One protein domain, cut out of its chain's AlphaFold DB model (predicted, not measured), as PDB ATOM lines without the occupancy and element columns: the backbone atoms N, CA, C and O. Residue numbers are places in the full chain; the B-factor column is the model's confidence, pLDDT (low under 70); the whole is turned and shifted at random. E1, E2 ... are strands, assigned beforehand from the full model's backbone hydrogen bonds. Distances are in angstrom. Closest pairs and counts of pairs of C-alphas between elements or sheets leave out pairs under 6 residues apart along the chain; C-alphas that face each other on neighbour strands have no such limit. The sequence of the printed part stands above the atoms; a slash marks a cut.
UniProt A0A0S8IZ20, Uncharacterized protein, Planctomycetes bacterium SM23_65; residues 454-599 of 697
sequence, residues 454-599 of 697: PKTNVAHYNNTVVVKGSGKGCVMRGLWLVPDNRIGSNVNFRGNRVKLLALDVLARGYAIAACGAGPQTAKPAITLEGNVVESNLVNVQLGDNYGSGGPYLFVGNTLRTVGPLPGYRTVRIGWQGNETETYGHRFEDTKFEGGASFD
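AT A GLANCE: This is residues 454 to 599 of the 697 residues of an uncharacterized protein of Planctomycetes bacterium SM23_65 (UniProt A0A0S8IZ20). The chain is wound in stacked turns, a solenoid of strands with a three-sided cross-section, each side being one parallel sheet. Four turns, E1 to E3, E4 to E6, E7 to E9 and E10 to E12, each pass through the three sides, and E13 and E14 begin one more; loops between the third side and the first bulge outward. The printed part has 146 residues and fourteen named strands, E1 to E14 in chain order, in the parallel sheets E1 E4 E7 E10 E13, E2 E5 E8 E11 E14 and E3 E6 E9 E12, and no named helix. The class is all strand, though under half of the residues are in named elements. The whole is compact, with a radius of gyration of the C-alphas of 14.3 A and spans of 39 by 34 by 25 A.

HOW THE PARTS SIT: One sheet runs E2, residues 464 to 469, E5, 497 to 502, E8, 532 to 535, E11, 558 to 561, and E14, 591 to 593. Across E2 and E5, N 467 and O 499 are 2.8 A apart, within hydrogen-bond range. It forms a sandwich, two sheets face to face, with E3, residues 474 to 482, E6, 508 to 514, E9, 538 to 542, and E12, 569 to 573; the facing parts are 9.0 A centre to centre. The closest C-alphas of E5 and E6 are those of Leu 500 and Ala 511, 5.1 A apart. N 479 of E3 and O 511 of E6 are 2.8 A apart. This second sheet is twisted, and the directions of E6 and E9 differ by 51 degrees; N 514 and O 541 are 2.8 A apart. The third sheet runs E1, residues 458 to 461, E4, 491 to 494, E7, 526 to 529, E10, 552 to 555, and E13, 582 to 588. N 492 of E4 and O 458 of E1 are 2.9 A apart. E1 runs on into E2 at 80 degrees, and E13 into E14 at 87 degrees. E1 and E3 are apart.

IN THESE COORDINATES: E1 begins at C-alpha 458, (133.004, 130.839, 139.491), and E14 ends at C-alpha 593, (106.417, 123.643, 130.655). E3, the longest strand by residues, measures 19.7 A from first to last C-alpha and bends by 83 degrees at residue 479. E13 measures 17.9 A, E2 17.0 A, E5 16.8 A and E6 15.5 A.

THE WHOLE: The C-alphas of Gly 471 and Ala 522, the two farthest apart, are 40.0 A from each other. The printed part has no cut. The link from E6 to E7, 11 residues, is long. The mean pLDDT of the printed part is 91.4, and residues 517 to 524 are under 70.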
ATOM      1  N   PRO A 454     136.512 123.415 139.065       88.38
ATOM      2  CA  PRO A 454     136.550 124.795 139.558       88.38
ATOM      3  C   PRO A 454     137.095 124.847 140.990       88.38
ATOM      4  O   PRO A 454     137.024 123.858 141.706       88.38
ATOM      5  N   LYS A 455     137.608 126.000 141.424       87.88
ATOM      6  CA  LYS A 455     137.843 126.305 142.842       87.88
ATOM      7  C   LYS A 455     136.727 127.224 143.343       87.88
ATOM      8  O   LYS A 455     135.586 126.783 143.402       87.88
ATOM      9  N   THR A 456     137.029 128.474 143.683       89.31
ATOM     10  CA  THR A 456     136.096 129.388 144.364       89.31
ATOM     11  C   THR A 456     135.709 130.566 143.471       89.31
ATOM     12  O   THR A 456     136.528 131.030 142.680       89.31
ATOM     13  N   ASN A 457     134.496 131.103 143.628       93.56
ATOM     14  CA  ASN A 457     133.997 132.280 142.897       93.56
ATOM     15  C   ASN A 457     133.982 132.079 141.375       93.56
ATOM     16  O   ASN A 457     134.656 132.786 140.624       93.56
ATOM     17  N   VAL A 458     133.206 131.102 140.917       94.44
ATOM     18  CA  VAL A 458     133.004 130.839 139.491       94.44
ATOM     19  C   VAL A 458     131.537 131.063 139.165       94.44
ATOM     20  O   VAL A 458     130.663 130.414 139.736       94.44
ATOM     21  N   ALA A 459     131.260 131.992 138.256       97.12
ATOM     22  CA  ALA A 459     129.902 132.374 137.903       97.12
ATOM     23  C   ALA A 459     129.673 132.274 136.397       97.12
ATOM     24  O   ALA A 459     130.396 132.888 135.612       97.12
ATOM     25  N   HIS A 460     128.634 131.540 136.010       98.50
ATOM     26  CA  HIS A 460     128.151 131.459 134.638       98.50
ATOM     27  C   HIS A 460     126.738 132.039 134.570       98.50
ATOM     28  O   HIS A 460     125.829 131.466 135.168       98.50
ATOM     29  N   TYR A 461     126.509 133.160 133.887       98.62
ATOM     30  CA  TYR A 461     125.180 133.781 133.911       98.62
ATOM     31  C   TYR A 461     124.723 134.405 132.601       98.62
ATOM     32  O   TYR A 461     125.531 134.895 131.826       98.62
ATOM     33  N   ASN A 462     123.415 134.381 132.350       98.12
ATOM     34  CA  ASN A 462     122.795 134.965 131.155       98.12
ATOM     35  C   ASN A 462     123.407 134.472 129.827       98.12
ATOM     36  O   ASN A 462     123.337 135.160 128.813       98.12
ATOM     37  N   ASN A 463     124.033 133.289 129.807       98.69
ATOM     38  CA  ASN A 463     124.515 132.694 128.564       98.69
ATOM     39  C   ASN A 463     123.349 132.025 127.835       98.69
ATOM     40  O   ASN A 463     122.479 131.418 128.466       98.69
ATOM     41  N   THR A 464     123.379 132.075 126.507       98.69
ATOM     42  CA  THR A 464     122.480 131.305 125.644       98.69
ATOM     43  C   THR A 464     123.271 130.176 125.002       98.69
ATOM     44  O   THR A 464     124.248 130.410 124.294       98.69
ATOM     45  N   VAL A 465     122.866 128.939 125.274       98.75
ATOM     46  CA  VAL A 465     123.535 127.722 124.819       98.75
ATOM     47  C   VAL A 465     122.545 126.874 124.038       98.75
ATOM     48  O   VAL A 465     121.550 126.409 124.588       98.75
ATOM     49  N   VAL A 466     122.843 126.635 122.767       98.62
ATOM     50  CA  VAL A 466     122.047 125.809 121.863       98.62
ATOM     51  C   VAL A 466     122.911 124.656 121.370       98.62
ATOM     52  O   VAL A 466     123.983 124.853 120.806       98.62
ATOM     53  N   VAL A 467     122.451 123.428 121.561       98.25
ATOM     54  CA  VAL A 467     123.133 122.237 121.051       98.25
ATOM     55  C   VAL A 467     122.135 121.405 120.269       98.25
ATOM     56  O   VAL A 467     121.073 121.057 120.775       98.25
ATOM     57  N   LYS A 468     122.458 121.093 119.017       97.00
ATOM     58  CA  LYS A 468     121.603 120.259 118.171       97.00
ATOM     59  C   LYS A 468     122.403 119.147 117.527       97.00
ATOM     60  O   LYS A 468     123.586 119.332 117.241       97.00
ATOM     61  N   GLY A 469     121.763 118.023 117.239       93.50
ATOM     62  CA  GLY A 469     122.478 116.937 116.591       93.50
ATOM     63  C   GLY A 469     121.642 115.753 116.153       93.50
ATOM     64  O   GLY A 469     120.501 115.593 116.570       93.50
ATOM     65  N   SER A 470     122.229 114.952 115.275       92.94
ATOM     66  CA  SER A 470     121.597 113.857 114.538       92.94
ATOM     67  C   SER A 470     122.578 112.714 114.341       92.94
ATOM     68  O   SER A 470     123.774 112.944 114.182       92.94
ATOM     69  N   GLY A 471     122.053 111.500 114.255       87.88
ATOM     70  CA  GLY A 471     122.762 110.321 113.801       87.88
ATOM     71  C   GLY A 471     123.336 109.472 114.930       87.88
ATOM     72  O   GLY A 471     123.536 109.896 116.073       87.88
ATOM     73  N   LYS A 472     123.640 108.220 114.576       85.31
ATOM     74  CA  LYS A 472     124.241 107.243 115.487       85.31
ATOM     75  C   LYS A 472     125.612 107.736 115.943       85.31
ATOM     76  O   LYS A 472     126.457 108.047 115.110       85.31
ATOM     77  N   GLY A 473     125.812 107.773 117.259       79.38
ATOM     78  CA  GLY A 473     127.055 108.226 117.889       79.38
ATOM     79  C   GLY A 473     127.147 109.737 118.125       79.38
ATOM     80  O   GLY A 473     128.124 110.204 118.712       79.38
ATOM     81  N   CYS A 474     126.106 110.504 117.784       87.62
ATOM     82  CA  CYS A 474     125.960 111.869 118.276       87.62
ATOM     83  C   CYS A 474     125.716 111.862 119.790       87.62
ATOM     84  O   CYS A 474     124.729 111.282 120.250       87.62
ATOM     85  N   VAL A 475     126.568 112.540 120.565       88.56
ATOM     86  CA  VAL A 475     126.368 112.713 122.014       88.56
ATOM     87  C   VAL A 475     126.456 114.188 122.385       88.56
ATOM     88  O   VAL A 475     127.526 114.784 122.394       88.56
ATOM     89  N   MET A 476     125.324 114.784 122.721       94.06
ATOM     90  CA  MET A 476     125.221 116.216 122.978       94.06
ATOM     91  C   MET A 476     125.182 116.531 124.474       94.06
ATOM     92  O   MET A 476     124.486 115.850 125.232       94.06
ATOM     93  N   ARG A 477     125.850 117.606 124.902       96.19
ATOM     94  CA  ARG A 477     125.650 118.189 126.240       96.19
ATOM     95  C   ARG A 477     125.523 119.706 126.157       96.19
ATOM     96  O   ARG A 477     126.421 120.369 125.652       96.19
ATOM     97  N   GLY A 478     124.434 120.275 126.667       98.12
ATOM     98  CA  GLY A 478     124.292 121.735 126.745       98.12
ATOM     99  C   GLY A 478     125.292 122.314 127.746       98.12
ATOM    100  O   GLY A 478     126.263 122.973 127.371       98.12
ATOM    101  N   LEU A 479     125.091 121.978 129.018       97.94
ATOM    102  CA  LEU A 479     126.058 122.166 130.093       97.94
ATOM    103  C   LEU A 479     126.662 120.818 130.473       97.94
ATOM    104  O   LEU A 479     125.937 119.867 130.751       97.94
ATOM    105  N   TRP A 480     127.987 120.743 130.519       94.88
ATOM    106  CA  TRP A 480     128.717 119.576 130.991       94.88
ATOM    107  C   TRP A 480     129.522 119.929 132.238       94.88
ATOM    108  O   TRP A 480     130.601 120.521 132.164       94.88
ATOM    109  N   LEU A 481     128.961 119.592 133.392       93.81
ATOM    110  CA  LEU A 481     129.491 119.930 134.702       93.81
ATOM    111  C   LEU A 481     130.190 118.696 135.267       93.81
ATOM    112  O   LEU A 481     129.571 117.661 135.466       93.81
ATOM    113  N   VAL A 482     131.498 118.801 135.467       89.75
ATOM    114  CA  VAL A 482     132.378 117.741 135.977       89.75
ATOM    115  C   VAL A 482     133.343 118.313 137.028       89.75
ATOM    116  O   VAL A 482     134.566 118.291 136.833       89.75
ATOM    117  N   PRO A 483     132.839 118.894 138.135       87.19
ATOM    118  CA  PRO A 483     133.674 119.221 139.281       87.19
ATOM    119  C   PRO A 483     134.399 117.983 139.818       87.19
ATOM    120  O   PRO A 483     133.957 116.851 139.661       87.19
ATOM    121  N   ASP A 484     135.525 118.200 140.482       82.31
ATOM    122  CA  ASP A 484     136.162 117.165 141.291       82.31
ATOM    123  C   ASP A 484     136.058 117.532 142.776       82.31
ATOM    124  O   ASP A 484     135.494 118.566 143.135       82.31
ATOM    125  N   ASN A 485     136.614 116.692 143.648       80.38
ATOM    126  CA  ASN A 485     136.548 116.885 145.099       80.38
ATOM    127  C   ASN A 485     137.311 118.131 145.599       80.38
ATOM    128  O   ASN A 485     137.289 118.416 146.791       80.38
ATOM    129  N   ARG A 486     138.002 118.869 144.718       80.31
ATOM    130  CA  ARG A 486     138.722 120.115 145.026       80.31
ATOM    131  C   ARG A 486     137.873 121.360 144.753       80.31
ATOM    132  O   ARG A 486     138.413 122.467 144.802       80.31
ATOM    133  N   ILE A 487     136.583 121.191 144.444       85.31
ATOM    134  CA  ILE A 487     135.652 122.304 144.266       85.31
ATOM    135  C   ILE A 487     135.610 123.209 145.500       85.31
ATOM    136  O   ILE A 487     135.529 122.745 146.635       85.31
ATOM    137  N   GLY A 488     135.712 124.516 145.262       84.94
ATOM    138  CA  GLY A 488     135.589 125.544 146.289       84.94
ATOM    139  C   GLY A 488     134.151 126.041 146.440       84.94
ATOM    140  O   GLY A 488     133.202 125.453 145.927       84.94
ATOM    141  N   SER A 489     133.973 127.142 147.164       88.06
ATOM    142  CA  SER A 489     132.656 127.747 147.383       88.06
ATOM    143  C   SER A 489     132.247 128.688 146.242       88.06
ATOM    144  O   SER A 489     133.069 129.142 145.448       88.06
ATOM    145  N   ASN A 490     130.961 129.044 146.188       91.00
ATOM    146  CA  ASN A 490     130.434 130.041 145.250       91.00
ATOM    147  C   ASN A 490     130.671 129.682 143.767       91.00
ATOM    148  O   ASN A 490     131.208 130.478 142.991       91.00
ATOM    149  N   VAL A 491     130.264 128.471 143.380       93.75
ATOM    150  CA  VAL A 491     130.198 128.024 141.983       93.75
ATOM    151  C   VAL A 491     128.734 127.992 141.554       93.75
ATOM    152  O   VAL A 491     127.936 127.242 142.116       93.75
ATOM    153  N   ASN A 492     128.359 128.843 140.598       96.06
ATOM    154  CA  ASN A 492     126.954 129.088 140.273       96.06
ATOM    155  C   ASN A 492     126.686 129.263 138.768       96.06
ATOM    156  O   ASN A 492     127.524 129.766 138.017       96.06
ATOM    157  N   PHE A 493     125.483 128.855 138.355       98.31
ATOM    158  CA  PHE A 493     124.928 129.037 137.013       98.31
ATOM    159  C   PHE A 493     123.581 129.749 137.123       98.31
ATOM    160  O   PHE A 493     122.639 129.158 137.644       98.31
ATOM    161  N   ARG A 494     123.471 131.001 136.665       98.50
ATOM    162  CA  ARG A 494     122.292 131.849 136.911       98.50
ATOM    163  C   ARG A 494     121.658 132.384 135.630       98.50
ATOM    164  O   ARG A 494     122.365 132.952 134.805       98.50
ATOM    165  N   GLY A 495     120.344 132.261 135.467       98.25
ATOM    166  CA  GLY A 495     119.625 132.916 134.364       98.25
ATOM    167  C   GLY A 495     120.065 132.493 132.955       98.25
ATOM    168  O   GLY A 495     119.834 133.218 131.992       98.25
ATOM    169  N   ASN A 496     120.735 131.346 132.804       98.62
ATOM    170  CA  ASN A 496     121.165 130.855 131.497       98.62
ATOM    171  C   ASN A 496     119.984 130.225 130.743       98.62
ATOM    172  O   ASN A 496     119.085 129.636 131.348       98.62
ATOM    173  N   ARG A 497     120.027 130.287 129.411       98.38
ATOM    174  CA  ARG A 497     119.131 129.548 128.514       98.38
ATOM    175  C   ARG A 497     119.906 128.391 127.907       98.38
ATOM    176  O   ARG A 497     120.922 128.609 127.256       98.38
ATOM    177  N   VAL A 498     119.448 127.166 128.130       98.69
ATOM    178  CA  VAL A 498     120.108 125.951 127.649       98.69
ATOM    179  C   VAL A 498     119.104 125.132 126.863       98.69
ATOM    180  O   VAL A 498     118.144 124.618 127.427       98.69
ATOM    181  N   LYS A 499     119.335 124.994 125.564       98.50
ATOM    182  CA  LYS A 499     118.479 124.257 124.641       98.50
ATOM    183  C   LYS A 499     119.257 123.115 124.012       98.50
ATOM    184  O   LYS A 499     120.309 123.341 123.415       98.50
ATOM    185  N   LEU A 500     118.734 121.898 124.115       98.31
ATOM    186  CA  LEU A 500     119.294 120.721 123.460       98.31
ATOM    187  C   LEU A 500     118.240 120.014 122.614       98.31
ATOM    188  O   LEU A 500     117.247 119.544 123.154       98.31
ATOM    189  N   LEU A 501     118.464 119.887 121.305       97.62
ATOM    190  CA  LEU A 501     117.541 119.167 120.423       97.62
ATOM    191  C   LEU A 501     118.250 118.069 119.636       97.62
ATOM    192  O   LEU A 501     119.121 118.335 118.806       97.62
ATOM    193  N   ALA A 502     117.813 116.834 119.838       96.81
ATOM    194  CA  ALA A 502     118.062 115.772 118.881       96.81
ATOM    195  C   ALA A 502     117.155 115.943 117.663       96.81
ATOM    196  O   ALA A 502     115.958 116.188 117.791       96.81
ATOM    197  N   LEU A 503     117.737 115.837 116.478       95.25
ATOM    198  CA  LEU A 503     117.034 115.969 115.205       95.25
ATOM    199  C   LEU A 503     116.555 114.607 114.676       95.25
ATOM    200  O   LEU A 503     115.817 114.558 113.698       95.25
ATOM    201  N   ASP A 504     116.957 113.517 115.330       94.06
ATOM    202  CA  ASP A 504     116.481 112.159 115.096       94.06
ATOM    203  C   ASP A 504     116.571 111.313 116.380       94.06
ATOM    204  O   ASP A 504     117.098 111.747 117.403       94.06
ATOM    205  N   VAL A 505     116.057 110.084 116.316       94.69
ATOM    206  CA  VAL A 505     116.051 109.125 117.435       94.69
ATOM    207  C   VAL A 505     117.393 108.414 117.661       94.69
ATOM    208  O   VAL A 505     117.515 107.622 118.592       94.69
ATOM    209  N   LEU A 506     118.393 108.643 116.805       92.00
ATOM    210  CA  LEU A 506     119.705 107.992 116.890       92.00
ATOM    211  C   LEU A 506     120.680 108.793 117.757       92.00
ATOM    212  O   LEU A 506     121.601 108.218 118.350       92.00
ATOM    213  N   ALA A 507     120.483 110.110 117.831       91.62
ATOM    214  CA  ALA A 507     121.266 110.991 118.673       91.62
ATOM    215  C   ALA A 507     120.930 110.821 120.165       91.62
ATOM    216  O   ALA A 507     119.801 110.535 120.561       91.62
ATOM    217  N   ARG A 508     121.929 111.042 121.022       91.19
ATOM    218  CA  ARG A 508     121.792 111.032 122.485       91.19
ATOM    219  C   ARG A 508     122.226 112.380 123.051       91.19
ATOM    220  O   ARG A 508     123.071 113.058 122.467       91.19
ATOM    221  N   GLY A 509     121.711 112.766 124.214       92.75
ATOM    222  CA  GLY A 509     122.203 113.964 124.883       92.75
ATOM    223  C   GLY A 509     121.398 114.429 126.084       92.75
ATOM    224  O   GLY A 509     120.302 113.937 126.344       92.75
ATOM    225  N   TYR A 510     121.978 115.393 126.799       95.25
ATOM    226  CA  TYR A 510     121.470 115.923 128.065       95.25
ATOM    227  C   TYR A 510     121.642 117.440 128.088       95.25
ATOM    228  O   TYR A 510     122.761 117.932 127.911       95.25
ATOM    229  N   ALA A 511     120.558 118.203 128.261       98.44
ATOM    230  CA  ALA A 511     120.664 119.664 128.269       98.44
ATOM    231  C   ALA A 511     121.575 120.124 129.415       98.44
ATOM    232  O   ALA A 511     122.481 120.922 129.194       98.44
ATOM    233  N   ILE A 512     121.431 119.522 130.595       98.31
ATOM    234  CA  ILE A 512     122.393 119.618 131.692       98.31
ATOM    235  C   ILE A 512     122.894 118.215 132.033       98.31
ATOM    236  O   ILE A 512     122.110 117.356 132.419       98.31
ATOM    237  N   ALA A 513     124.201 117.997 131.920       95.62
ATOM    238  CA  ALA A 513     124.901 116.832 132.446       95.62
ATOM    239  C   ALA A 513     125.652 117.244 133.718       95.62
ATOM    240  O   ALA A 513     126.685 117.913 133.651       95.62
ATOM    241  N   ALA A 514     125.090 116.879 134.865       93.62
ATOM    242  CA  ALA A 514     125.577 117.198 136.196       93.62
ATOM    243  C   ALA A 514     126.321 115.986 136.774       93.62
ATOM    244  O   ALA A 514     125.731 115.102 137.397       93.62
ATOM    245  N   CYS A 515     127.625 115.945 136.529       87.56
ATOM    246  CA  CYS A 515     128.527 114.845 136.861       87.56
ATOM    247  C   CYS A 515     129.613 115.327 137.844       87.56
ATOM    248  O   CYS A 515     129.597 116.478 138.274       87.56
ATOM    249  N   GLY A 516     130.583 114.480 138.183       79.56
ATOM    250  CA  GLY A 516     131.677 114.810 139.095       79.56
ATOM    251  C   GLY A 516     131.281 115.043 140.564       79.56
ATOM    252  O   GLY A 516     130.114 114.947 140.927       79.56
ATOM    253  N   ALA A 517     132.286 115.370 141.390       68.38
ATOM    254  CA  ALA A 517     132.250 115.499 142.854       68.38
ATOM    255  C   ALA A 517     131.643 114.260 143.543       68.38
ATOM    256  O   ALA A 517     130.444 114.004 143.472       68.38
ATOM    257  N   GLY A 518     132.477 113.450 144.198       64.38
ATOM    258  CA  GLY A 518     131.997 112.272 144.921       64.38
ATOM    259  C   GLY A 518     130.915 112.649 145.945       64.38
ATOM    260  O   GLY A 518     130.895 113.781 146.434       64.38
ATOM    261  N   PRO A 519     130.038 111.720 146.340       60.16
ATOM    262  CA  PRO A 519     128.881 112.026 147.183       60.16
ATOM    263  C   PRO A 519     129.227 112.339 148.663       60.16
ATOM    264  O   PRO A 519     128.355 112.389 149.528       60.16
ATOM    265  N   GLN A 520     130.509 112.572 148.965       54.59
ATOM    266  CA  GLN A 520     131.059 112.757 150.311       54.59
ATOM    267  C   GLN A 520     130.999 114.208 150.826       54.59
ATOM    268  O   GLN A 520     131.371 114.468 151.969       54.59
ATOM    269  N   THR A 521     130.535 115.176 150.030       52.81
ATOM    270  CA  THR A 521     130.391 116.567 150.487       52.81
ATOM    271  C   THR A 521     128.970 116.828 150.982       52.81
ATOM    272  O   THR A 521     128.030 116.804 150.199       52.81
ATOM    273  N   ALA A 522     128.792 117.172 152.260       54.06
ATOM    274  CA  ALA A 522     127.488 117.536 152.842       54.06
ATOM    275  C   ALA A 522     126.875 118.852 152.294       54.06
ATOM    276  O   ALA A 522     125.858 119.322 152.801       54.06
ATOM    277  N   LYS A 523     127.500 119.486 151.294       64.88
ATOM    278  CA  LYS A 523     127.087 120.763 150.694       64.88
ATOM    279  C   LYS A 523     126.966 120.613 149.179       64.88
ATOM    280  O   LYS A 523     127.824 119.940 148.605       64.88
ATOM    281  N   PRO A 524     125.972 121.256 148.534       69.50
ATOM    282  CA  PRO A 524     125.890 121.288 147.082       69.50
ATOM    283  C   PRO A 524     127.184 121.813 146.462       69.50
ATOM    284  O   PRO A 524     127.689 122.861 146.864       69.50
ATOM    285  N   ALA A 525     127.706 121.081 145.484       78.06
ATOM    286  CA  ALA A 525     128.912 121.435 144.752       78.06
ATOM    287  C   ALA A 525     128.668 122.657 143.849       78.06
ATOM    288  O   ALA A 525     129.522 123.531 143.732       78.06
ATOM    289  N   ILE A 526     127.492 122.725 143.214       91.81
ATOM    290  CA  ILE A 526     127.117 123.779 142.264       91.81
ATOM    291  C   ILE A 526     125.646 124.155 142.466       91.81
ATOM    292  O   ILE A 526     124.784 123.277 142.588       91.81
ATOM    293  N   THR A 527     125.367 125.461 142.441       95.38
ATOM    294  CA  THR A 527     124.000 126.004 142.432       95.38
ATOM    295  C   THR A 527     123.608 126.444 141.024       95.38
ATOM    296  O   THR A 527     124.319 127.219 140.385       95.38
ATOM    297  N   LEU A 528     122.459 125.981 140.543       98.25
ATOM    298  CA  LEU A 528     121.839 126.389 139.290       98.25
ATOM    299  C   LEU A 528     120.556 127.152 139.609       98.25
ATOM    300  O   LEU A 528     119.619 126.575 140.148       98.25
ATOM    301  N   GLU A 529     120.501 128.437 139.283       98.44
ATOM    302  CA  GLU A 529     119.432 129.340 139.701       98.44
ATOM    303  C   GLU A 529     118.740 130.014 138.509       98.44
ATOM    304  O   GLU A 529     119.391 130.624 137.661       98.44
ATOM    305  N   GLY A 530     117.412 129.917 138.434       98.56
ATOM    306  CA  GLY A 530     116.611 130.665 137.461       98.56
ATOM    307  C   GLY A 530     116.943 130.384 135.991       98.56
ATOM    308  O   GLY A 530     116.688 131.232 135.140       98.56
ATOM    309  N   ASN A 531     117.547 129.236 135.667       98.81
ATOM    310  CA  ASN A 531     117.876 128.877 134.288       98.81
ATOM    311  C   ASN A 531     116.634 128.339 133.559       98.81
ATOM    312  O   ASN A 531     115.757 127.722 134.169       98.81
ATOM    313  N   VAL A 532     116.595 128.520 132.241       98.56
ATOM    314  CA  VAL A 532     115.607 127.899 131.349       98.56
ATOM    315  C   VAL A 532     116.284 126.750 130.615       98.56
ATOM    316  O   VAL A 532     117.275 126.962 129.918       98.56
ATOM    317  N   VAL A 533     115.757 125.538 130.773       98.81
ATOM    318  CA  VAL A 533     116.343 124.307 130.234       98.81
ATOM    319  C   VAL A 533     115.327 123.620 129.332       98.81
ATOM    320  O   VAL A 533     114.339 123.062 129.807       98.81
ATOM    321  N   GLU A 534     115.597 123.623 128.035       98.50
ATOM    322  CA  GLU A 534     114.749 123.054 126.994       98.50
ATOM    323  C   GLU A 534     115.399 121.804 126.391       98.50
ATOM    324  O   GLU A 534     116.581 121.819 126.037       98.50
ATOM    325  N   SER A 535     114.644 120.707 126.275       98.50
ATOM    326  CA  SER A 535     115.149 119.477 125.662       98.50
ATOM    327  C   SER A 535     114.051 118.598 125.096       98.50
ATOM    328  O   SER A 535     112.991 118.485 125.701       98.50
ATOM    329  N   ASN A 536     114.325 117.904 123.993       98.00
ATOM    330  CA  ASN A 536     113.455 116.843 123.477       98.00
ATOM    331  C   ASN A 536     113.942 115.420 123.809       98.00
ATOM    332  O   ASN A 536     113.290 114.447 123.436       98.00
ATOM    333  N   LEU A 537     115.059 115.306 124.542       97.00
ATOM    334  CA  LEU A 537     115.619 114.047 125.044       97.00
ATOM    335  C   LEU A 537     115.672 114.023 126.571       97.00
ATOM    336  O   LEU A 537     114.937 113.286 127.216       97.00
ATOM    337  N   VAL A 538     116.568 114.813 127.161       98.25
ATOM    338  CA  VAL A 538     116.762 114.869 128.612       98.25
ATOM    339  C   VAL A 538     117.033 116.298 129.051       98.25
ATOM    340  O   VAL A 538     117.947 116.932 128.508       98.25
ATOM    341  N   ASN A 539     116.273 116.820 130.021       98.75
ATOM    342  CA  ASN A 539     116.560 118.141 130.593       98.75
ATOM    343  C   ASN A 539     117.757 118.066 131.546       98.75
ATOM    344  O   ASN A 539     118.713 118.819 131.379       98.75
ATOM    345  N   VAL A 540     117.734 117.141 132.510       98.44
ATOM    346  CA  VAL A 540     118.804 116.998 133.508       98.44
ATOM    347  C   VAL A 540     119.241 115.538 133.639       98.44
ATOM    348  O   VAL A 540     118.430 114.662 133.922       98.44
ATOM    349  N   GLN A 541     120.535 115.287 133.461       96.56
ATOM    350  CA  GLN A 541     121.208 114.027 133.769       96.56
ATOM    351  C   GLN A 541     122.059 114.223 135.026       96.56
ATOM    352  O   GLN A 541     122.975 115.043 135.028       96.56
ATOM    353  N   LEU A 542     121.757 113.472 136.081       94.81
ATOM    354  CA  LEU A 542     122.486 113.453 137.346       94.81
ATOM    355  C   LEU A 542     123.398 112.221 137.362       94.81
ATOM    356  O   LEU A 542     122.911 111.093 137.426       94.81
ATOM    357  N   GLY A 543     124.710 112.433 137.274       89.12
ATOM    358  CA  GLY A 543     125.703 111.372 137.092       89.12
ATOM    359  C   GLY A 543     125.646 110.732 135.701       89.12
ATOM    360  O   GLY A 543     124.578 110.548 135.127       89.12
ATOM    361  N   ASP A 544     126.798 110.394 135.126       86.00
ATOM    362  CA  ASP A 544     126.887 109.651 133.862       86.00
ATOM    363  C   ASP A 544     128.158 108.775 133.833       86.00
ATOM    364  O   ASP A 544     128.729 108.432 134.872       86.00
ATOM    365  N   ASN A 545     128.631 108.388 132.647       81.56
ATOM    366  CA  ASN A 545     129.879 107.641 132.496       81.56
ATOM    367  C   ASN A 545     131.152 108.422 132.899       81.56
ATOM    368  O   ASN A 545     132.231 107.836 132.906       81.56
ATOM    369  N   TYR A 546     131.054 109.716 133.219       77.75
ATOM    370  CA  TYR A 546     132.150 110.537 133.742       77.75
ATOM    371  C   TYR A 546     132.191 110.623 135.275       77.75
ATOM    372  O   TYR A 546     133.121 111.228 135.809       77.75
ATOM    373  N   GLY A 547     131.234 110.023 135.989       78.12
ATOM    374  CA  GLY A 547     131.269 109.899 137.451       78.12
ATOM    375  C   GLY A 547     129.924 110.157 138.127       78.12
ATOM    376  O   GLY A 547     128.898 110.303 137.458       78.12
ATOM    377  N   SER A 548     129.949 110.229 139.465       80.00
ATOM    378  CA  SER A 548     128.789 110.594 140.295       80.00
ATOM    379  C   SER A 548     128.204 111.918 139.838       80.00
ATOM    380  O   SER A 548     128.920 112.751 139.303       80.00
ATOM    381  N   GLY A 549     126.930 112.170 140.094       74.00
ATOM    382  CA  GLY A 549     126.485 113.546 140.270       74.00
ATOM    383  C   GLY A 549     126.599 113.878 141.752       74.00
ATOM    384  O   GLY A 549     125.724 113.481 142.503       74.00
ATOM    385  N   GLY A 550     127.641 114.560 142.225       76.19
ATOM    386  CA  GLY A 550     127.650 115.096 143.598       76.19
ATOM    387  C   GLY A 550     126.423 115.982 143.864       76.19
ATOM    388  O   GLY A 550     125.712 116.322 142.924       76.19
ATOM    389  N   PRO A 551     126.120 116.399 145.102       87.38
ATOM    390  CA  PRO A 551     124.896 117.160 145.366       87.38
ATOM    391  C   PRO A 551     124.855 118.455 144.535       87.38
ATOM    392  O   PRO A 551     125.753 119.291 144.605       87.38
ATOM    393  N   TYR A 552     123.793 118.626 143.747       92.81
ATOM    394  CA  TYR A 552     123.506 119.834 142.964       92.81
ATOM    395  C   TYR A 552     122.245 120.492 143.513       92.81
ATOM    396  O   TYR A 552     121.285 119.791 143.846       92.81
ATOM    397  N   LEU A 553     122.237 121.822 143.585       94.94
ATOM    398  CA  LEU A 553     121.072 122.595 144.002       94.94
ATOM    399  C   LEU A 553     120.499 123.345 142.799       94.94
ATOM    400  O   LEU A 553     121.162 124.207 142.234       94.94
ATOM    401  N   PHE A 554     119.264 123.033 142.430       98.12
ATOM    402  CA  PHE A 554     118.515 123.696 141.372       98.12
ATOM    403  C   PHE A 554     117.441 124.572 142.018       98.12
ATOM    404  O   PHE A 554     116.536 124.028 142.631       98.12
ATOM    405  N   VAL A 555     117.506 125.896 141.873       98.25
ATOM    406  CA  VAL A 555     116.548 126.847 142.467       98.25
ATOM    407  C   VAL A 555     115.809 127.613 141.375       98.25
ATOM    408  O   VAL A 555     116.439 128.244 140.529       98.25
ATOM    409  N   GLY A 556     114.478 127.567 141.360       98.25
ATOM    410  CA  GLY A 556     113.657 128.406 140.481       98.25
ATOM    411  C   GLY A 556     113.850 128.162 138.978       98.25
ATOM    412  O   GLY A 556     113.520 129.030 138.171       98.25
ATOM    413  N   ASN A 557     114.432 127.026 138.581       98.81
ATOM    414  CA  ASN A 557     114.691 126.724 137.172       98.81
ATOM    415  C   ASN A 557     113.394 126.346 136.451       98.81
ATOM    416  O   ASN A 557     112.501 125.733 137.034       98.81
ATOM    417  N   THR A 558     113.318 126.663 135.161       98.81
ATOM    418  CA  THR A 558     112.228 126.228 134.283       98.81
ATOM    419  C   THR A 558     112.707 125.072 133.417       98.81
ATOM    420  O   THR A 558     113.644 125.236 132.634       98.81
ATOM    421  N   LEU A 559     112.079 123.905 133.554       98.88
ATOM    422  CA  LEU A 559     112.330 122.730 132.725       98.88
ATOM    423  C   LEU A 559     111.204 122.596 131.696       98.88
ATOM    424  O   LEU A 559     110.028 122.533 132.052       98.88
ATOM    425  N   ARG A 560     111.570 122.538 130.418       98.00
ATOM    426  CA  ARG A 560     110.629 122.488 129.297       98.00
ATOM    427  C   ARG A 560     110.972 121.353 128.340       98.00
ATOM    428  O   ARG A 560     112.144 121.169 128.008       98.00
ATOM    429  N   THR A 561     109.968 120.632 127.850       97.12
ATOM    430  CA  THR A 561     110.138 119.752 126.681       97.12
ATOM    431  C   THR A 561     109.519 120.354 125.428       97.12
ATOM    432  O   THR A 561     108.553 121.110 125.508       97.12
ATOM    433  N   VAL A 562     110.115 120.065 124.270       94.19
ATOM    434  CA  VAL A 562     109.683 120.573 122.960       94.19
ATOM    435  C   VAL A 562     109.750 119.439 121.952       94.19
ATOM    436  O   VAL A 562     110.837 119.037 121.558       94.19
ATOM    437  N   GLY A 563     108.593 118.919 121.536       92.94
ATOM    438  CA  GLY A 563     108.519 117.784 120.608       92.94
ATOM    439  C   GLY A 563     109.277 116.555 121.130       92.94
ATOM    440  O   GLY A 563     110.271 116.171 120.511       92.94
ATOM    441  N   PRO A 564     108.869 115.973 122.278       93.75
ATOM    442  CA  PRO A 564     109.614 114.902 122.933       93.75
ATOM    443  C   PRO A 564     109.798 113.699 122.005       93.75
ATOM    444  O   PRO A 564     108.844 113.212 121.400       93.75
ATOM    445  N   LEU A 565     111.029 113.195 121.926       95.12
ATOM    446  CA  LEU A 565     111.324 111.945 121.233       95.12
ATOM    447  C   LEU A 565     111.015 110.734 122.133       95.12
ATOM    448  O   LEU A 565     110.971 110.866 123.363       95.12
ATOM    449  N   PRO A 566     110.837 109.530 121.553       94.62
ATOM    450  CA  PRO A 566     110.734 108.302 122.330       94.62
ATOM    451  C   PRO A 566     111.891 108.169 123.326       94.62
ATOM    452  O   PRO A 566     113.058 108.328 122.974       94.62
ATOM    453  N   GLY A 567     111.559 107.886 124.586       91.12
ATOM    454  CA  GLY A 567     112.548 107.804 125.661       91.12
ATOM    455  C   GLY A 567     112.895 109.141 126.323       91.12
ATOM    456  O   GLY A 567     113.784 109.152 127.175       91.12
ATOM    457  N   TYR A 568     112.189 110.235 125.997       97.62
ATOM    458  CA  TYR A 568     112.323 111.503 126.715       97.62
ATOM    459  C   TYR A 568     112.193 111.311 128.234       97.62
ATOM    460  O   TYR A 568     111.327 110.567 128.709       97.62
ATOM    461  N   ARG A 569     113.045 111.997 129.000       97.88
ATOM    462  CA  ARG A 569     112.967 112.079 130.463       97.88
ATOM    463  C   ARG A 569     113.275 113.491 130.939       97.88
ATOM    464  O   ARG A 569     114.273 114.075 130.540       97.88
ATOM    465  N   THR A 570     112.482 114.030 131.857       98.62
ATOM    466  CA  THR A 570     112.809 115.309 132.496       98.62
ATOM    467  C   THR A 570     114.068 115.177 133.352       98.62
ATOM    468  O   THR A 570     114.981 115.994 133.225       98.62
ATOM    469  N   VAL A 571     114.164 114.113 134.158       98.25
ATOM    470  CA  VAL A 571     115.365 113.808 134.949       98.25
ATOM    471  C   VAL A 571     115.796 112.365 134.726       98.25
ATOM    472  O   VAL A 571     114.990 111.441 134.804       98.25
ATOM    473  N   ARG A 572     117.089 112.165 134.486       96.50
ATOM    474  CA  ARG A 572     117.749 110.860 134.555       96.50
ATOM    475  C   ARG A 572     118.780 110.880 135.667       96.50
ATOM    476  O   ARG A 572     119.419 111.910 135.884       96.50
ATOM    477  N   ILE A 573     118.950 109.760 136.354       94.62
ATOM    478  CA  ILE A 573     119.909 109.646 137.451       94.62
ATOM    479  C   ILE A 573     120.653 108.314 137.409       94.62
ATOM    480  O   ILE A 573     120.053 107.253 137.243       94.62
ATOM    481  N   GLY A 574     121.974 108.383 137.572       91.12
ATOM    482  CA  GLY A 574     122.871 107.241 137.435       91.12
ATOM    483  C   GLY A 574     123.190 106.894 135.978       91.12
ATOM    484  O   GLY A 574     122.720 107.527 135.030       91.12
ATOM    485  N   TRP A 575     124.030 105.873 135.806       88.94
ATOM    486  CA  TRP A 575     124.476 105.392 134.502       88.94
ATOM    487  C   TRP A 575     124.477 103.870 134.448       88.94
ATOM    488  O   TRP A 575     124.951 103.222 135.380       88.94
ATOM    489  N   GLN A 576     124.011 103.311 133.331       85.31
ATOM    490  CA  GLN A 576     123.861 101.868 133.167       85.31
ATOM    491  C   GLN A 576     125.188 101.138 133.386       85.31
ATOM    492  O   GLN A 576     126.189 101.439 132.733       85.31
ATOM    493  N   GLY A 577     125.179 100.178 134.313       77.44
ATOM    494  CA  GLY A 577     126.359  99.393 134.687       77.44
ATOM    495  C   GLY A 577     127.381 100.140 135.554       77.44
ATOM    496  O   GLY A 577     128.418  99.570 135.870       77.44
ATOM    497  N   ASN A 578     127.115 101.391 135.946       79.75
ATOM    498  CA  ASN A 578     127.972 102.143 136.858       79.75
ATOM    499  C   ASN A 578     127.481 101.985 138.305       79.75
ATOM    500  O   ASN A 578     126.321 102.257 138.616       79.75
ATOM    501  N   GLU A 579     128.391 101.596 139.193       84.81
ATOM    502  CA  GLU A 579     128.141 101.425 140.628       84.81
ATOM    503  C   GLU A 579     128.275 102.721 141.436       84.81
ATOM    504  O   GLU A 579     128.041 102.733 142.643       84.81
ATOM    505  N   THR A 580     128.658 103.819 140.785       84.38
ATOM    506  CA  THR A 580     128.851 105.101 141.459       84.38
ATOM    507  C   THR A 580     127.511 105.650 141.947       84.38
ATOM    508  O   THR A 580     126.615 105.936 141.151       84.38
ATOM    509  N   GLU A 581     127.388 105.832 143.259       87.62
ATOM    510  CA  GLU A 581     126.207 106.428 143.880       87.62
ATOM    511  C   GLU A 581     126.031 107.895 143.468       87.62
ATOM    512  O   GLU A 581     126.997 108.628 143.239       87.62
ATOM    513  N   THR A 582     124.780 108.331 143.344       89.75
ATOM    514  CA  THR A 582     124.429 109.688 142.902       89.75
ATOM    515  C   THR A 582     123.230 110.159 143.712       89.75
ATOM    516  O   THR A 582     122.119 109.670 143.526       89.75
ATOM    517  N   TYR A 583     123.450 111.046 144.679       89.75
ATOM    518  CA  TYR A 583     122.426 111.427 145.649       89.75
ATOM    519  C   TYR A 583     122.665 112.813 146.248       89.75
ATOM    520  O   TYR A 583     123.723 113.420 146.084       89.75
ATOM    521  N   GLY A 584     121.667 113.315 146.980       87.56
ATOM    522  CA  GLY A 584     121.757 114.607 147.671       87.56
ATOM    523  C   GLY A 584     121.460 115.813 146.778       87.56
ATOM    524  O   GLY A 584     121.639 116.953 147.202       87.56
ATOM    525  N   HIS A 585     120.982 115.584 145.554       93.00
ATOM    526  CA  HIS A 585     120.482 116.651 144.695       93.00
ATOM    527  C   HIS A 585     119.176 117.225 145.237       93.00
ATOM    528  O   HIS A 585     118.361 116.514 145.837       93.00
ATOM    529  N   ARG A 586     118.943 118.508 144.977       95.19
ATOM    530  CA  ARG A 586     117.715 119.192 145.374       95.19
ATOM    531  C   ARG A 586     117.211 120.074 144.249       95.19
ATOM    532  O   ARG A 586     117.953 120.911 143.743       95.19
ATOM    533  N   PHE A 587     115.945 119.894 143.909       98.31
ATOM    534  CA  PHE A 587     115.179 120.795 143.068       98.31
ATOM    535  C   PHE A 587     114.246 121.607 143.954       98.31
ATOM    536  O   PHE A 587     113.452 121.050 144.702       98.31
ATOM    537  N   GLU A 588     114.367 122.918 143.876       97.94
ATOM    538  CA  GLU A 588     113.618 123.890 144.652       97.94
ATOM    539  C   GLU A 588     112.887 124.821 143.694       97.94
ATOM    540  O   GLU A 588     113.491 125.333 142.748       97.94
ATOM    541  N   ASP A 589     111.584 124.999 143.901       98.19
ATOM    542  CA  ASP A 589     110.746 125.919 143.122       98.19
ATOM    543  C   ASP A 589     110.840 125.714 141.596       98.19
ATOM    544  O   ASP A 589     110.792 126.662 140.808       98.19
ATOM    545  N   THR A 590     111.009 124.461 141.161       98.56
ATOM    546  CA  THR A 590     111.134 124.129 139.737       98.56
ATOM    547  C   THR A 590     109.805 124.328 139.018       98.56
ATOM    548  O   THR A 590     108.760 123.869 139.474       98.56
ATOM    549  N   LYS A 591     109.861 124.994 137.864       98.44
ATOM    550  CA  LYS A 591     108.717 125.237 136.984       98.44
ATOM    551  C   LYS A 591     108.772 124.290 135.796       98.44
ATOM    552  O   LYS A 591     109.852 124.007 135.279       98.44
ATOM    553  N   PHE A 592     107.607 123.845 135.346       98.38
ATOM    554  CA  PHE A 592     107.481 122.906 134.242       98.38
ATOM    555  C   PHE A 592     106.665 123.486 133.098       98.38
ATOM    556  O   PHE A 592     105.638 124.121 133.320       98.38
ATOM    557  N   GLU A 593     107.106 123.224 131.873       98.06
ATOM    558  CA  GLU A 593     106.417 123.643 130.655       98.06
ATOM    559  C   GLU A 593     106.499 122.548 129.579       98.06
ATOM    560  O   GLU A 593     107.392 121.695 129.582       98.06
ATOM    561  N   GLY A 594     105.558 122.560 128.635       95.38
ATOM    562  CA  GLY A 594     105.582 121.676 127.462       95.38
ATOM    563  C   GLY A 594     105.414 120.178 127.746       95.38
ATOM    564  O   GLY A 594     105.557 119.389 126.823       95.38
ATOM    565  N   GLY A 595     105.111 119.777 128.988       95.25
ATOM    566  CA  GLY A 595     104.955 118.372 129.397       95.25
ATOM    567  C   GLY A 595     106.129 117.792 130.196       95.25
ATOM    568  O   GLY A 595     106.114 116.607 130.515       95.25
ATOM    569  N   ALA A 596     107.139 118.598 130.539       98.06
ATOM    570  CA  ALA A 596     108.154 118.188 131.507       98.06
ATOM    571  C   ALA A 596     107.515 117.985 132.895       98.06
ATOM    572  O   ALA A 596     106.605 118.723 133.263       98.06
ATOM    573  N   SER A 597     107.977 117.005 133.675       97.50
ATOM    574  CA  SER A 597     107.496 116.786 135.047       97.50
ATOM    575  C   SER A 597     108.418 115.854 135.839       97.50
ATOM    576  O   SER A 597     109.186 115.075 135.270       97.50
ATOM    577  N   PHE A 598     108.296 115.863 137.169       97.31
ATOM    578  CA  PHE A 598     108.956 114.869 138.030       97.31
ATOM    579  C   PHE A 598     108.284 113.487 138.040       97.31
ATOM    580  O   PHE A 598     108.746 112.600 138.756       97.31
ATOM    581  N   ASP A 599     107.250 113.267 137.230       95.44
ATOM    582  CA  ASP A 599     106.751 111.915 136.949       95.44
ATOM    583  C   ASP A 599     107.515 111.276 135.778       95.44
ATOM    584  O   ASP A 599     107.564 110.055 135.642       95.44
TER     585      ASP A 599